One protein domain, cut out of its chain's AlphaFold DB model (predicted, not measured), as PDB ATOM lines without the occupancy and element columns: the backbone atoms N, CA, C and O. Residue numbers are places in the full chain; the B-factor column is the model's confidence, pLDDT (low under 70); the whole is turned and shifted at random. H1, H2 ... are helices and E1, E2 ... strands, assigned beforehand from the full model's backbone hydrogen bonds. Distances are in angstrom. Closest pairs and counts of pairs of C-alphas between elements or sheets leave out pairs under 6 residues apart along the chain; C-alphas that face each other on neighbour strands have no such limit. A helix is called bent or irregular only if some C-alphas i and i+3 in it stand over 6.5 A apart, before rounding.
ATOM      1  N   ILE A   3       6.351-186.762  29.095       94.62
ATOM      2  CA  ILE A   3       6.076-186.238  27.759       94.62
ATOM      3  C   ILE A   3       7.408-186.053  27.030       94.62
ATOM      4  O   ILE A   3       8.201-185.196  27.431       94.62
ATOM      5  N   PRO A   4       7.683-186.830  25.973       94.69
ATOM      6  CA  PRO A   4       8.819-186.557  25.109       94.69
ATOM      7  C   PRO A   4       8.588-185.271  24.316       94.69
ATOM      8  O   PRO A   4       7.475-184.981  23.879       94.69
ATOM      9  N   VAL A   5       9.649-184.482  24.167       95.56
ATOM     10  CA  VAL A   5       9.630-183.208  23.453       95.56
ATOM     11  C   VAL A   5      10.883-183.099  22.600       95.56
ATOM     12  O   VAL A   5      12.003-183.283  23.083       95.56
ATOM     13  N   ALA A   6      10.708-182.743  21.335       96.00
ATOM     14  CA  ALA A   6      11.803-182.416  20.442       96.00
ATOM     15  C   ALA A   6      11.588-181.047  19.804       96.00
ATOM     16  O   ALA A   6      10.554-180.795  19.186       96.00
ATOM     17  N   ILE A   7      12.593-180.181  19.929       95.25
ATOM     18  CA  ILE A   7      12.627-178.881  19.259       95.25
ATOM     19  C   ILE A   7      13.746-178.897  18.234       95.25
ATOM     20  O   ILE A   7      14.908-179.149  18.564       95.25
ATOM     21  N   ASP A   8      13.392-178.608  16.990       92.88
ATOM     22  CA  ASP A   8      14.339-178.549  15.892       92.88
ATOM     23  C   ASP A   8      14.150-177.262  15.090       92.88
ATOM     24  O   ASP A   8      13.062-176.691  15.043       92.88
ATOM     25  N   TYR A   9      15.212-176.775  14.459       92.62
ATOM     26  CA  TYR A   9      15.129-175.564  13.652       92.62
ATOM     27  C   TYR A   9      16.056-175.609  12.446       92.62
ATOM     28  O   TYR A   9      16.997-176.399  12.380       92.62
ATOM     29  N   GLU A  10      15.761-174.773  11.454       89.50
ATOM     30  CA  GLU A  10      16.589-174.608  10.263       89.50
ATOM     31  C   GLU A  10      16.405-173.212   9.669       89.50
ATOM     32  O   GLU A  10      15.288-172.705   9.540       89.50
ATOM     33  N   LYS A  11      17.518-172.583   9.292       86.94
ATOM     34  CA  LYS A  11      17.519-171.298   8.593       86.94
ATOM     35  C   LYS A  11      17.454-171.546   7.087       86.94
ATOM     36  O   LYS A  11      18.402-172.034   6.476       86.94
ATOM     37  N   ALA A  12      16.357-171.143   6.458       81.19
ATOM     38  CA  ALA A  12      16.225-171.108   5.007       81.19
ATOM     39  C   ALA A  12      16.864-169.815   4.462       81.19
ATOM     40  O   ALA A  12      16.172-168.905   4.001       81.19
ATOM     41  N   HIS A  13      18.200-169.725   4.507       66.75
ATOM     42  CA  HIS A  13      18.956-168.498   4.188       66.75
ATOM     43  C   HIS A  13      18.587-167.864   2.835       66.75
ATOM     44  O   HIS A  13      18.562-166.640   2.713       66.75
ATOM     45  N   ARG A  14      18.257-168.675   1.819       65.12
ATOM     46  CA  ARG A  14      17.830-168.181   0.497       65.12
ATOM     47  C   ARG A  14      16.514-167.404   0.537       65.12
ATOM     48  O   ARG A  14      16.362-166.455  -0.218       65.12
ATOM     49  N   ALA A  15      15.598-167.793   1.416       70.38
ATOM     50  CA  ALA A  15      14.302-167.146   1.588       70.38
ATOM     51  C   ALA A  15      14.327-166.025   2.644       70.38
ATOM     52  O   ALA A  15      13.319-165.356   2.848       70.38
ATOM     53  N   GLY A  16      15.444-165.841   3.366       77.19
ATOM     54  CA  GLY A  16      15.507-164.932   4.520       77.19
ATOM     55  C   GLY A  16      14.588-165.352   5.679       77.19
ATOM     56  O   GLY A  16      14.281-164.547   6.556       77.19
ATOM     57  N   LYS A  17      14.129-166.608   5.682       88.56
ATOM     58  CA  LYS A  17      13.229-167.176   6.689       88.56
ATOM     59  C   LYS A  17      13.945-168.246   7.499       88.56
ATOM     60  O   LYS A  17      14.941-168.817   7.058       88.56
ATOM     61  N   GLY A  18      13.407-168.559   8.660       90.62
ATOM     62  CA  GLY A  18      13.742-169.745   9.418       90.62
ATOM     63  C   GLY A  18      12.489-170.476   9.864       90.62
ATOM     64  O   GLY A  18      11.395-169.912   9.906       90.62
ATOM     65  N   VAL A  19      12.664-171.759  10.132       93.88
ATOM     66  CA  VAL A  19      11.604-172.677  10.530       93.88
ATOM     67  C   VAL A  19      11.987-173.260  11.873       93.88
ATOM     68  O   VAL A  19      13.075-173.818  12.002       93.88
ATOM     69  N   VAL A  20      11.088-173.150  12.841       95.88
ATOM     70  CA  VAL A  20      11.182-173.811  14.141       95.88
ATOM     71  C   VAL A  20      10.053-174.825  14.225       95.88
ATOM     72  O   VAL A  20       8.907-174.504  13.908       95.88
ATOM     73  N   THR A  21      10.364-176.052  14.621       96.31
ATOM     74  CA  THR A  21       9.381-177.097  14.887       96.31
ATOM     75  C   THR A  21       9.505-177.598  16.312       96.31
ATOM     76  O   THR A  21      10.602-177.746  16.845       96.31
ATOM     77  N   LEU A  22       8.356-177.874  16.919       96.81
ATOM     78  CA  LEU A  22       8.245-178.502  18.228       96.81
ATOM     79  C   LEU A  22       7.309-179.693  18.086       96.81
ATOM     80  O   LEU A  22       6.186-179.529  17.615       96.81
ATOM     81  N   SER A  23       7.756-180.872  18.493       96.25
ATOM     82  CA  SER A  23       6.910-182.056  18.634       96.25
ATOM     83  C   SER A  23       6.890-182.476  20.096       96.25
ATOM     84  O   SER A  23       7.946-182.511  20.726       96.25
ATOM     85  N   GLY A  24       5.703-182.710  20.644       92.62
ATOM     86  CA  GLY A  24       5.517-183.154  22.019       92.62
ATOM     87  C   GLY A  24       4.042-183.195  22.402       92.62
ATOM     88  O   GLY A  24       3.209-182.500  21.816       92.62
ATOM     89  N   GLY A  25       3.695-184.047  23.369       83.38
ATOM     90  CA  GLY A  25       2.308-184.186  23.840       83.38
ATOM     91  C   GLY A  25       1.339-184.703  22.766       83.38
ATOM     92  O   GLY A  25       0.149-184.408  22.816       83.38
ATOM     93  N   GLY A  26       1.845-185.433  21.764       84.56
ATOM     94  CA  GLY A  26       1.049-185.963  20.649       84.56
ATOM     95  C   GLY A  26       0.761-184.962  19.524       84.56
ATOM     96  O   GLY A  26       0.073-185.312  18.567       84.56
ATOM     97  N   ALA A  27       1.297-183.740  19.595       90.00
ATOM     98  CA  ALA A  27       1.132-182.717  18.568       90.00
ATOM     99  C   ALA A  27       2.486-182.240  18.028       90.00
ATOM    100  O   ALA A  27       3.495-182.237  18.727       90.00
ATOM    101  N   THR A  28       2.501-181.797  16.769       93.31
ATOM    102  CA  THR A  28       3.671-181.135  16.176       93.31
ATOM    103  C   THR A  28       3.278-179.749  15.681       93.31
ATOM    104  O   THR A  28       2.378-179.610  14.853       93.31
ATOM    105  N   LYS A  29       3.952-178.722  16.195       94.44
ATOM    106  CA  LYS A  29       3.778-177.311  15.848       94.44
ATOM    107  C   LYS A  29       4.949-176.851  14.971       94.44
ATOM    108  O   LYS A  29       6.073-177.336  15.108       94.44
ATOM    109  N   VAL A  30       4.688-175.904  14.073       95.25
ATOM    110  CA  VAL A  30       5.705-175.252  13.238       95.25
ATOM    111  C   VAL A  30       5.479-173.749  13.227       95.25
ATOM    112  O   VAL A  30       4.342-173.298  13.107       95.25
ATOM    113  N   GLN A  31       6.563-172.987  13.303       94.69
ATOM    114  CA  GLN A  31       6.544-171.538  13.183       94.69
ATOM    115  C   GLN A  31       7.594-171.087  12.171       94.69
ATOM    116  O   GLN A  31       8.753-171.509  12.206       94.69
ATOM    117  N   VAL A  32       7.168-170.230  11.244       93.19
ATOM    118  CA  VAL A  32       8.046-169.591  10.263       93.19
ATOM    119  C   VAL A  32       8.318-168.172  10.731       93.19
ATOM    120  O   VAL A  32       7.392-167.407  10.982       93.19
ATOM    121  N   CYS A  33       9.588-167.812  10.828       89.12
ATOM    122  CA  CYS A  33      10.040-166.519  11.329       89.12
ATOM    123  C   CYS A  33      11.156-165.949  10.437       89.12
ATOM    124  O   CYS A  33      11.623-166.627   9.516       89.12
ATOM    125  N   PRO A  34      11.575-164.689  10.630       86.94
ATOM    126  CA  PRO A  34      12.826-164.188  10.065       86.94
ATOM    127  C   PRO A  34      14.020-165.070  10.472       86.94
ATOM    128  O   PRO A  34      14.072-165.568  11.595       86.94
ATOM    129  N   ALA A  35      14.987-165.281   9.570       84.00
ATOM    130  CA  ALA A  35      16.112-166.196   9.820       84.00
ATOM    131  C   ALA A  35      16.962-165.824  11.056       84.00
ATOM    132  O   ALA A  35      17.542-166.702  11.696       84.00
ATOM    133  N   ASN A  36      17.018-164.538  11.403       80.88
ATOM    134  CA  ASN A  36      17.711-164.017  12.580       80.88
ATOM    135  C   ASN A  36      16.950-164.250  13.901       80.88
ATOM    136  O   ASN A  36      17.595-164.319  14.939       80.88
ATOM    137  N   SER A  37      15.628-164.446  13.872       87.50
ATOM    138  CA  SER A  37      14.780-164.632  15.068       87.50
ATOM    139  C   SER A  37      14.555-166.098  15.454       87.50
ATOM    140  O   SER A  37      13.822-166.395  16.389       87.50
ATOM    141  N   VAL A  38      15.164-167.044  14.735       90.81
ATOM    142  CA  VAL A  38      14.917-168.487  14.909       90.81
ATOM    143  C   VAL A  38      15.201-168.972  16.327       90.81
ATOM    144  O   VAL A  38      14.474-169.813  16.848       90.81
ATOM    145  N   LYS A  39      16.261-168.447  16.949       88.88
ATOM    146  CA  LYS A  39      16.637-168.810  18.318       88.88
ATOM    147  C   LYS A  39      15.609-168.292  19.325       88.88
ATOM    148  O   LYS A  39      15.172-169.068  20.166       88.88
ATOM    149  N   ASP A  40      15.178-167.042  19.177       90.25
ATOM    150  CA  ASP A  40      14.188-166.411  20.060       90.25
ATOM    151  C   ASP A  40      12.841-167.133  19.978       90.25
ATOM    152  O   ASP A  40      12.273-167.516  20.997       90.25
ATOM    153  N   VAL A  41      12.388-167.437  18.758       93.88
ATOM    154  CA  VAL A  41      11.145-168.185  18.526       93.88
ATOM    155  C   VAL A  41      11.228-169.605  19.090       93.88
ATOM    156  O   VAL A  41      10.257-170.101  19.652       93.88
ATOM    157  N   ALA A  42      12.382-170.274  18.996       94.38
ATOM    158  CA  ALA A  42      12.563-171.591  19.607       94.38
ATOM    159  C   ALA A  42      12.459-171.548  21.138       94.38
ATOM    160  O   ALA A  42      11.863-172.450  21.730       94.38
ATOM    161  N   VAL A  43      13.000-170.504  21.773       94.94
ATOM    162  CA  VAL A  43      12.871-170.284  23.220       94.94
ATOM    163  C   VAL A  43      11.422-169.991  23.595       94.94
ATOM    164  O   VAL A  43      10.906-170.612  24.517       94.94
ATOM    165  N   GLU A  44      10.745-169.110  22.861       95.44
ATOM    166  CA  GLU A  44       9.340-168.768  23.096       95.44
ATOM    167  C   GLU A  44       8.435-170.007  23.002       95.44
ATOM    168  O   GLU A  44       7.671-170.295  23.924       95.44
ATOM    169  N   MET A  45       8.589-170.806  21.939       95.12
ATOM    170  CA  MET A  45       7.846-172.057  21.767       95.12
ATOM    171  C   MET A  45       8.116-173.053  22.902       95.12
ATOM    172  O   MET A  45       7.188-173.725  23.357       95.12
ATOM    173  N   PHE A  46       9.367-173.157  23.363       95.81
ATOM    174  CA  PHE A  46       9.727-174.009  24.495       95.81
ATOM    175  C   PHE A  46       9.067-173.546  25.794       95.81
ATOM    176  O   PHE A  46       8.435-174.356  26.468       95.81
ATOM    177  N   ILE A  47       9.201-172.261  26.137       94.75
ATOM    178  CA  ILE A  47       8.652-171.692  27.371       94.75
ATOM    179  C   ILE A  47       7.135-171.874  27.394       94.75
ATOM    180  O   ILE A  47       6.599-172.372  28.383       94.75
ATOM    181  N   GLN A  48       6.457-171.561  26.289       94.50
ATOM    182  CA  GLN A  48       5.013-171.738  26.178       94.50
ATOM    183  C   GLN A  48       4.608-173.205  26.393       94.50
ATOM    184  O   GLN A  48       3.698-173.493  27.168       94.50
ATOM    185  N   PHE A  49       5.321-174.148  25.767       94.31
ATOM    186  CA  PHE A  49       5.047-175.574  25.945       94.31
ATOM    187  C   PHE A  49       5.300-176.043  27.386       94.31
ATOM    188  O   PHE A  49       4.520-176.831  27.921       94.31
ATOM    189  N   ALA A  50       6.367-175.559  28.027       93.38
ATOM    190  CA  ALA A  50       6.700-175.900  29.405       93.38
ATOM    191  C   ALA A  50       5.641-175.389  30.396       93.38
ATOM    192  O   ALA A  50       5.254-176.130  31.299       93.38
ATOM    193  N   ILE A  51       5.125-174.172  30.188       92.62
ATOM    194  CA  ILE A  51       4.037-173.585  30.988       92.62
ATOM    195  C   ILE A  51       2.752-174.417  30.860       92.62
ATOM    196  O   ILE A  51       2.108-174.716  31.866       92.62
ATOM    197  N   GLU A  52       2.405-174.845  29.644       92.56
ATOM    198  CA  GLU A  52       1.223-175.683  29.380       92.56
ATOM    199  C   GLU A  52       1.302-177.065  30.059       92.56
ATOM    200  O   GLU A  52       0.271-177.670  30.343       92.56
ATOM    201  N   HIS A  53       2.509-177.558  30.359       92.94
ATOM    202  CA  HIS A  53       2.742-178.920  30.855       92.94
ATOM    203  C   HIS A  53       3.504-178.962  32.191       92.94
ATOM    204  O   HIS A  53       4.231-179.918  32.469       92.94
ATOM    205  N   THR A  54       3.312-177.961  33.054       91.19
ATOM    206  CA  THR A  54       3.955-177.876  34.386       91.19
ATOM    207  C   THR A  54       3.677-179.084  35.288       91.19
ATOM    208  O   THR A  54       4.520-179.459  36.098       91.19
ATOM    209  N   ALA A  55       2.530-179.750  35.119       91.19
ATOM    210  CA  ALA A  55       2.153-180.954  35.868       91.19
ATOM    211  C   ALA A  55       2.821-182.253  35.360       91.19
ATOM    212  O   ALA A  55       2.521-183.353  35.841       91.19
ATOM    213  N   HIS A  56       3.677-182.172  34.340       93.44
ATOM    214  CA  HIS A  56       4.262-183.327  33.666       93.44
ATOM    215  C   HIS A  56       5.781-183.239  33.612       93.44
ATOM    216  O   HIS A  56       6.360-182.157  33.580       93.44
ATOM    217  N   THR A  57       6.427-184.401  33.571       94.69
ATOM    218  CA  THR A  57       7.870-184.490  33.360       94.69
ATOM    219  C   THR A  57       8.145-184.429  31.865       94.69
ATOM    220  O   THR A  57       7.647-185.273  31.119       94.69
ATOM    221  N   LEU A  58       8.938-183.460  31.421       96.00
ATOM    222  CA  LEU A  58       9.272-183.262  30.014       96.00
ATOM    223  C   LEU A  58      10.633-183.875  29.702       96.00
ATOM    224  O   LEU A  58      11.629-183.525  30.324       96.00
ATOM    225  N   GLY A  59      10.700-184.769  28.721       94.88
ATOM    226  CA  GLY A  59      11.956-185.268  28.173       94.88
ATOM    227  C   GLY A  59      12.350-184.474  26.937       94.88
ATOM    228  O   GLY A  59      11.846-184.767  25.861       94.88
ATOM    229  N   LEU A  60      13.233-183.488  27.072       95.25
ATOM    230  CA  LEU A  60      13.561-182.546  26.006       95.25
ATOM    231  C   LEU A  60      14.833-182.939  25.251       95.25
ATOM    232  O   LEU A  60      15.918-183.022  25.825       95.25
ATOM    233  N   TYR A  61      14.730-183.042  23.931       94.62
ATOM    234  CA  TYR A  61      15.865-182.922  23.021       94.62
ATOM    235  C   TYR A  61      15.747-181.634  22.201       94.62
ATOM    236  O   TYR A  61      14.683-181.308  21.678       94.62
ATOM    237  N   THR A  62      16.844-180.893  22.056       92.00
ATOM    238  CA  THR A  62      16.854-179.678  21.236       92.00
ATOM    239  C   THR A  62      18.182-179.461  20.523       92.00
ATOM    240  O   THR A  62      19.258-179.658  21.099       92.00
ATOM    241  N   SER A  63      18.098-179.024  19.263       83.06
ATOM    242  CA  SER A  63      19.242-178.521  18.496       83.06
ATOM    243  C   SER A  63      19.596-177.066  18.838       83.06
ATOM    244  O   SER A  63      20.685-176.612  18.491       83.06
ATOM    245  N   ALA A  64      18.736-176.335  19.559       86.75
ATOM    246  CA  ALA A  64      18.962-174.945  19.954       86.75
ATOM    247  C   ALA A  64      19.729-174.852  21.278       86.75
ATOM    248  O   ALA A  64      19.185-175.097  22.354       86.75
ATOM    249  N   SER A  65      21.005-174.452  21.208       85.19
ATOM    250  CA  SER A  65      21.861-174.297  22.395       85.19
ATOM    251  C   SER A  65      21.329-173.264  23.392       85.19
ATOM    252  O   SER A  65      21.479-173.456  24.593       85.19
ATOM    253  N   VAL A  66      20.637-172.225  22.913       88.62
ATOM    254  CA  VAL A  66      20.058-171.169  23.758       88.62
ATOM    255  C   VAL A  66      19.033-171.707  24.765       88.62
ATOM    256  O   VAL A  66      19.015-171.270  25.908       88.62
ATOM    257  N   ILE A  67      18.241-172.724  24.406       91.88
ATOM    258  CA  ILE A  67      17.271-173.333  25.333       91.88
ATOM    259  C   ILE A  67      18.002-174.025  26.489       91.88
ATOM    260  O   ILE A  67      17.565-173.964  27.636       91.88
ATOM    261  N   LYS A  68      19.157-174.640  26.200       89.69
ATOM    262  CA  LYS A  68      20.003-175.269  27.222       89.69
ATOM    263  C   LYS A  68      20.492-174.240  28.240       89.69
ATOM    264  O   LYS A  68      20.503-174.526  29.432       89.69
ATOM    265  N   GLN A  69      20.872-173.058  27.759       89.06
ATOM    266  CA  GLN A  69      21.305-171.949  28.601       89.06
ATOM    267  C   GLN A  69      20.159-171.444  29.489       89.06
ATOM    268  O   GLN A  69      20.336-171.364  30.699       89.06
ATOM    269  N   VAL A  70      18.968-171.219  28.921       92.69
ATOM    270  CA  VAL A  70      17.777-170.771  29.670       92.69
ATOM    271  C   VAL A  70      17.415-171.737  30.806       92.69
ATOM    272  O   VAL A  70      17.130-171.306  31.923       92.69
ATOM    273  N   ILE A  71      17.459-173.050  30.555       93.00
ATOM    274  CA  ILE A  71      17.179-174.065  31.584       93.00
ATOM    275  C   ILE A  71      18.246-174.040  32.688       93.00
ATOM    276  O   ILE A  71      17.911-174.137  33.867       93.00
ATOM    277  N   ALA A  72      19.520-173.892  32.317       90.19
ATOM    278  CA  ALA A  72      20.628-173.841  33.269       90.19
ATOM    279  C   ALA A  72      20.610-172.573  34.142       90.19
ATOM    280  O   ALA A  72      20.972-172.642  35.315       90.19
ATOM    281  N   GLU A  73      20.175-171.435  33.595       93.19
ATOM    282  CA  GLU A  73      20.044-170.163  34.319       93.19
ATOM    283  C   GLU A  73      18.843-170.157  35.283       93.19
ATOM    284  O   GLU A  73      18.875-169.475  36.309       93.19
ATOM    285  N   HIS A  74      17.806-170.956  35.003       93.12
ATOM    286  CA  HIS A  74      16.568-170.995  35.789       93.12
ATOM    287  C   HIS A  74      16.125-172.418  36.186       93.12
ATOM    288  O   HIS A  74      14.991-172.820  35.906       93.12
ATOM    289  N   PRO A  75      16.955-173.193  36.909       91.69
ATOM    290  CA  PRO A  75      16.688-174.608  37.180       91.69
ATOM    291  C   PRO A  75      15.407-174.846  37.992       91.69
ATOM    292  O   PRO A  75      14.734-175.853  37.797       91.69
ATOM    293  N   ALA A  76      15.031-173.912  38.875       91.75
ATOM    294  CA  ALA A  76      13.808-174.018  39.672       91.75
ATOM    295  C   ALA A  76      12.529-173.927  38.818       91.75
ATOM    296  O   ALA A  76      11.551-174.608  39.118       91.75
ATOM    297  N   LEU A  77      12.540-173.123  37.746       90.62
ATOM    298  CA  LEU A  77      11.392-172.968  36.842       90.62
ATOM    299  C   LEU A  77      11.217-174.174  35.914       90.62
ATOM    300  O   LEU A  77      10.106-174.453  35.475       90.62
ATOM    301  N   PHE A  78      12.302-174.901  35.641       93.56
ATOM    302  CA  PHE A  78      12.331-176.036  34.719       93.56
ATOM    303  C   PHE A  78      12.675-177.356  35.422       93.56
ATOM    304  O   PHE A  78      13.209-178.272  34.801       93.56
ATOM    305  N   ALA A  79      12.356-177.480  36.716       92.62
ATOM    306  CA  ALA A  79      12.668-178.667  37.517       92.62
ATOM    307  C   ALA A  79      12.006-179.954  36.984       92.62
ATOM    308  O   ALA A  79      12.486-181.059  37.229       92.62
ATOM    309  N   ASN A  80      10.913-179.816  36.230       93.50
ATOM    310  CA  ASN A  80      10.212-180.908  35.562       93.50
ATOM    311  C   ASN A  80      10.793-181.264  34.178       93.50
ATOM    312  O   ASN A  80      10.261-182.159  33.524       93.50
ATOM    313  N   VAL A  81      11.854-180.593  33.714       95.19
ATOM    314  CA  VAL A  81      12.458-180.797  32.390       95.19
ATOM    315  C   VAL A  81      13.756-181.600  32.499       95.19
ATOM    316  O   VAL A  81      14.726-181.192  33.132       95.19
ATOM    317  N   HIS A  82      13.807-182.737  31.813       93.12
ATOM    318  CA  HIS A  82      14.991-183.574  31.660       93.12
ATOM    319  C   HIS A  82      15.544-183.446  30.249       93.12
ATOM    320  O   HIS A  82      14.910-183.851  29.275       93.12
ATOM    321  N   MET A  83      16.745-182.888  30.138       92.19
ATOM    322  CA  MET A  83      17.396-182.708  28.850       92.19
ATOM    323  C   MET A  83      18.211-183.923  28.419       92.19
ATOM    324  O   MET A  83      19.026-184.448  29.179       92.19
ATOM    325  N   TYR A  84      18.099-184.269  27.142       90.12
ATOM    326  CA  TYR A  84      18.939-185.260  26.485       90.12
ATOM    327  C   TYR A  84      19.968-184.585  25.574       90.12
ATOM    328  O   TYR A  84      19.642-183.732  24.746       90.12
ATOM    329  N   SER A  85      21.234-184.982  25.710       83.00
ATOM    330  CA  SER A  85      22.331-184.512  24.852       83.00
ATOM    331  C   SER A  85      22.331-185.170  23.468       83.00
ATOM    332  O   SER A  85      22.862-184.594  22.520       83.00
ATOM    333  N   VAL A  86      21.717-186.348  23.352       85.81
ATOM    334  CA  VAL A  86      21.586-187.146  22.129       85.81
ATOM    335  C   VAL A  86      20.149-187.631  21.973       85.81
ATOM    336  O   VAL A  86      19.430-187.769  22.963       85.81
ATOM    337  N   VAL A  87      19.727-187.912  20.739       87.25
ATOM    338  CA  VAL A  87      18.401-188.486  20.479       87.25
ATOM    339  C   VAL A  87      18.373-189.916  21.017       87.25
ATOM    340  O   VAL A  87      19.005-190.811  20.461       87.25
ATOM    341  N   GLN A  88      17.652-190.119  22.115       86.06
ATOM    342  CA  GLN A  88      17.428-191.431  22.717       86.06
ATOM    343  C   GLN A  88      16.069-191.994  22.302       86.06
ATOM    344  O   GLN A  88      15.196-191.257  21.845       86.06
ATOM    345  N   THR A  89      15.859-193.293  22.527       88.06
ATOM    346  CA  THR A  89      14.600-193.989  22.211       88.06
ATOM    347  C   THR A  89      13.372-193.268  22.772       88.06
ATOM    348  O   THR A  89      12.360-193.193  22.087       88.06
ATOM    349  N   ALA A  90      13.482-192.670  23.965       87.19
ATOM    350  CA  ALA A  90      12.385-191.959  24.621       87.19
ATOM    351  C   ALA A  90      11.861-190.742  23.836       87.19
ATOM    352  O   ALA A  90      10.680-190.448  23.931       87.19
ATOM    353  N   VAL A  91      12.710-190.053  23.064       89.88
ATOM    354  CA  VAL A  91      12.378-188.800  22.345       89.88
ATOM    355  C   VAL A  91      12.482-188.934  20.824       89.88
ATOM    356  O   VAL A  91      12.321-187.962  20.088       89.88
ATOM    357  N   LYS A  92      12.795-190.139  20.335       91.62
ATOM    358  CA  LYS A  92      13.103-190.396  18.926       91.62
ATOM    359  C   LYS A  92      11.925-190.085  18.005       91.62
ATOM    360  O   LYS A  92      12.128-189.451  16.974       91.62
ATOM    361  N   ASN A  93      10.718-190.498  18.382       92.69
ATOM    362  CA  ASN A  93       9.530-190.323  17.547       92.69
ATOM    363  C   ASN A  93       9.191-188.837  17.363       92.69
ATOM    364  O   ASN A  93       9.012-188.383  16.234       92.69
ATOM    365  N   ASP A  94       9.187-188.063  18.451       94.38
ATOM    366  CA  ASP A  94       8.964-186.615  18.414       94.38
ATOM    367  C   ASP A  94      10.079-185.899  17.646       94.38
ATOM    368  O   ASP A  94       9.818-184.989  16.859       94.38
ATOM    369  N   TYR A  95      11.329-186.350  17.790       92.69
ATOM    370  CA  TYR A  95      12.438-185.826  16.997       92.69
ATOM    371  C   TYR A  95      12.237-186.051  15.495       92.69
ATOM    372  O   TYR A  95      12.384-185.117  14.703       92.69
ATOM    373  N   GLU A  96      11.880-187.266  15.086       93.38
ATOM    374  CA  GLU A  96      11.624-187.593  13.683       93.38
ATOM    375  C   GLU A  96      10.422-186.811  13.133       93.38
ATOM    376  O   GLU A  96      10.504-186.279  12.022       93.38
ATOM    377  N   ALA A  97       9.355-186.647  13.921       93.31
ATOM    378  CA  ALA A  97       8.186-185.850  13.559       93.31
ATOM    379  C   ALA A  97       8.525-184.357  13.392       93.31
ATOM    380  O   ALA A  97       8.207-183.758  12.356       93.31
ATOM    381  N   ALA A  98       9.232-183.764  14.360       92.94
ATOM    382  CA  ALA A  98       9.697-182.379  14.297       92.94
ATOM    383  C   ALA A  98      10.600-182.153  13.076       92.94
ATOM    384  O   ALA A  98      10.420-181.181  12.334       92.94
ATOM    385  N   ARG A  99      11.534-183.077  12.821       92.81
ATOM    386  CA  ARG A  99      12.468-183.012  11.693       92.81
ATOM    387  C   ARG A  99      11.761-183.162  10.346       92.81
ATOM    388  O   ARG A  99      12.084-182.430   9.409       92.81
ATOM    389  N   ALA A 100      10.795-184.073  10.233       91.88
ATOM    390  CA  ALA A 100      10.015-184.277   9.015       91.88
ATOM    391  C   ALA A 100       9.169-183.041   8.671       91.88
ATOM    392  O   ALA A 100       9.185-182.582   7.525       91.88
ATOM    393  N   LEU A 101       8.488-182.451   9.662       92.69
ATOM    394  CA  LEU A 101       7.704-181.231   9.461       92.69
ATOM    395  C   LEU A 101       8.594-180.040   9.092       92.69
ATOM    396  O   LEU A 101       8.239-179.258   8.202       92.69
ATOM    397  N   ARG A 102       9.768-179.929   9.725       93.69
ATOM    398  CA  ARG A 102      10.755-178.893   9.412       93.69
ATOM    399  C   ARG A 102      11.205-179.014   7.966       93.69
ATOM    400  O   ARG A 102      11.082-178.047   7.223       93.69
ATOM    401  N   LYS A 103      11.646-180.209   7.549       90.62
ATOM    402  CA  LYS A 103      12.096-180.491   6.178       90.62
ATOM    403  C   LYS A 103      11.020-180.115   5.157       90.62
ATOM    404  O   LYS A 103      11.288-179.322   4.263       90.62
ATOM    405  N   LYS A 104       9.786-180.589   5.358       91.56
ATOM    406  CA  LYS A 104       8.638-180.277   4.491       91.56
ATOM    407  C   LYS A 104       8.361-178.772   4.405       91.56
ATOM    408  O   LYS A 104       8.000-178.268   3.348       91.56
ATOM    409  N   THR A 105       8.490-178.049   5.514       90.06
ATOM    410  CA  THR A 105       8.241-176.599   5.553       90.06
ATOM    411  C   THR A 105       9.373-175.817   4.896       90.06
ATOM    412  O   THR A 105       9.111-174.903   4.122       90.06
ATOM    413  N   VAL A 106      10.627-176.199   5.142       86.56
ATOM    414  CA  VAL A 106      11.793-175.602   4.485       86.56
ATOM    415  C   VAL A 106      11.730-175.822   2.976       86.56
ATOM    416  O   VAL A 106      11.943-174.871   2.238       86.56
ATOM    417  N   GLU A 107      11.379-177.021   2.508       84.56
ATOM    418  CA  GLU A 107      11.192-177.311   1.078       84.56
ATOM    419  C   GLU A 107      10.119-176.422   0.436       84.56
ATOM    420  O   GLU A 107      10.314-175.949  -0.675       84.56
ATOM    421  N   LYS A 108       9.026-176.121   1.151       84.62
ATOM    422  CA  LYS A 108       7.987-175.182   0.686       84.62
ATOM    423  C   LYS A 108       8.432-173.717   0.674       84.62
ATOM    424  O   LYS A 108       7.894-172.927  -0.093       84.62
ATOM    425  N   LEU A 109       9.329-173.335   1.585       78.94
ATOM    426  CA  LEU A 109       9.850-171.967   1.700       78.94
ATOM    427  C   LEU A 109      11.036-171.714   0.779       78.94
ATOM    428  O   LEU A 109      11.333-170.561   0.463       78.94
ATOM    429  N   GLN A 110      11.739-172.769   0.371       66.19
ATOM    430  CA  GLN A 110      12.664-172.664  -0.737       66.19
ATOM    431  C   GLN A 110      11.844-172.224  -1.951       66.19
ATOM    432  O   GLN A 110      10.826-172.848  -2.242       66.19
TER     433      GLN A 110
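This is residues 3 to 110 of the 272 residues of the protein "Ribonuclease HI" of Corynebacterium glucuronolyticum ATCC 51866 (UniProt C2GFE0). A twisted sheet of five strands has a helix on each face: it curls round H1 on one face, and the long helix H3 covers the other. The short helix H2 packs on H1 and only grazes the sheet. These are three layers, H1, sheet and H3, in a compact whole with a radius of gyration of the C-alphas of 13.2 A and spans of 39 by 27 by 23 A. The 108 printed residues hold three named helices and five named strands, in the order E1 E2 E3 H1 E4 H2 E5 H3; the sheet is mixed, ordered E3 E2 E1 E4 E5, and the class is mixed, helices and strands.

E1, residues 3 to 12, and E2, residues 17 to 24, are a hairpin, antiparallel at 170 degrees, with N 8 and O 21 at 2.9 A, within hydrogen-bond range. E2 and E3, residues 27 to 34, are a second hairpin, at 162 degrees, with N 29 and O 22 at 2.8 A. The three make a meander, each strand the antiparallel neighbour of the one before. H1, residues 35 to 52, is on the sheet; its closest C-alphas to E2 are those of Ala 35 and Gly 18, 4.3 A apart. E4, residues 57 to 62, is parallel to E1 at 22 degrees, with N 5 and O 59 at 2.8 A. E3, H1 and E4 form a split strand-helix-strand unit, two strands running the same way with E2 and E1 between them, and its crossover is right-handed. H2, residues 65 to 73, touches residues 39 to 46 of H1 alone, at a steep tilt of 45 degrees, the same way; the closest C-alphas, of Val 43 and Ile 67, are 5.8 A apart. E5, residues 81 to 84, is parallel to E4 at 38 degrees, with N 82 and O 58 at 2.8 A; E4, H2 and E5 form a strand-helix-strand unit, two parallel neighbours joined through a helix, also right-handed. H3, residues 89 to 109, is over E3, E2, E1 and E4 at a height over the sheet of 7.5 A, and runs along the strands, only just, at 28 degrees to E2 on the local plane. The closest C-alphas of H3 and E1 are those of Tyr 95 and Ala 6, 4.9 A apart. H3 is apart from H1 and H2. Every O i to N i+4 pair is within hydrogen-bond range in H2, against 12 of 14 in H1 and 15 of 17 in H3.

E1 begins at C-alpha 3 (6.076, -186.238, 27.759) and is 29.1 A long; E2 is 23.4 A and E3 23.5 A. H1 is 26.3 A long and irregular, with C-alphas 36 and 39 7.6 A apart. E4 is 15.8 A, H2 12.8 A and E5 9.8 A. H3, 30.5 A, is irregular, with C-alphas 90 and 93 7.8 A apart, and ends at C-alpha 109 (9.850, -171.967, 1.700).

The two C-alphas farthest apart are those of Arg 14 and Ala 55, 40.7 A. The printed part has no cut and no long link. Its mean pLDDT is 90.3, and residues 13, 14 and 110 are under 70.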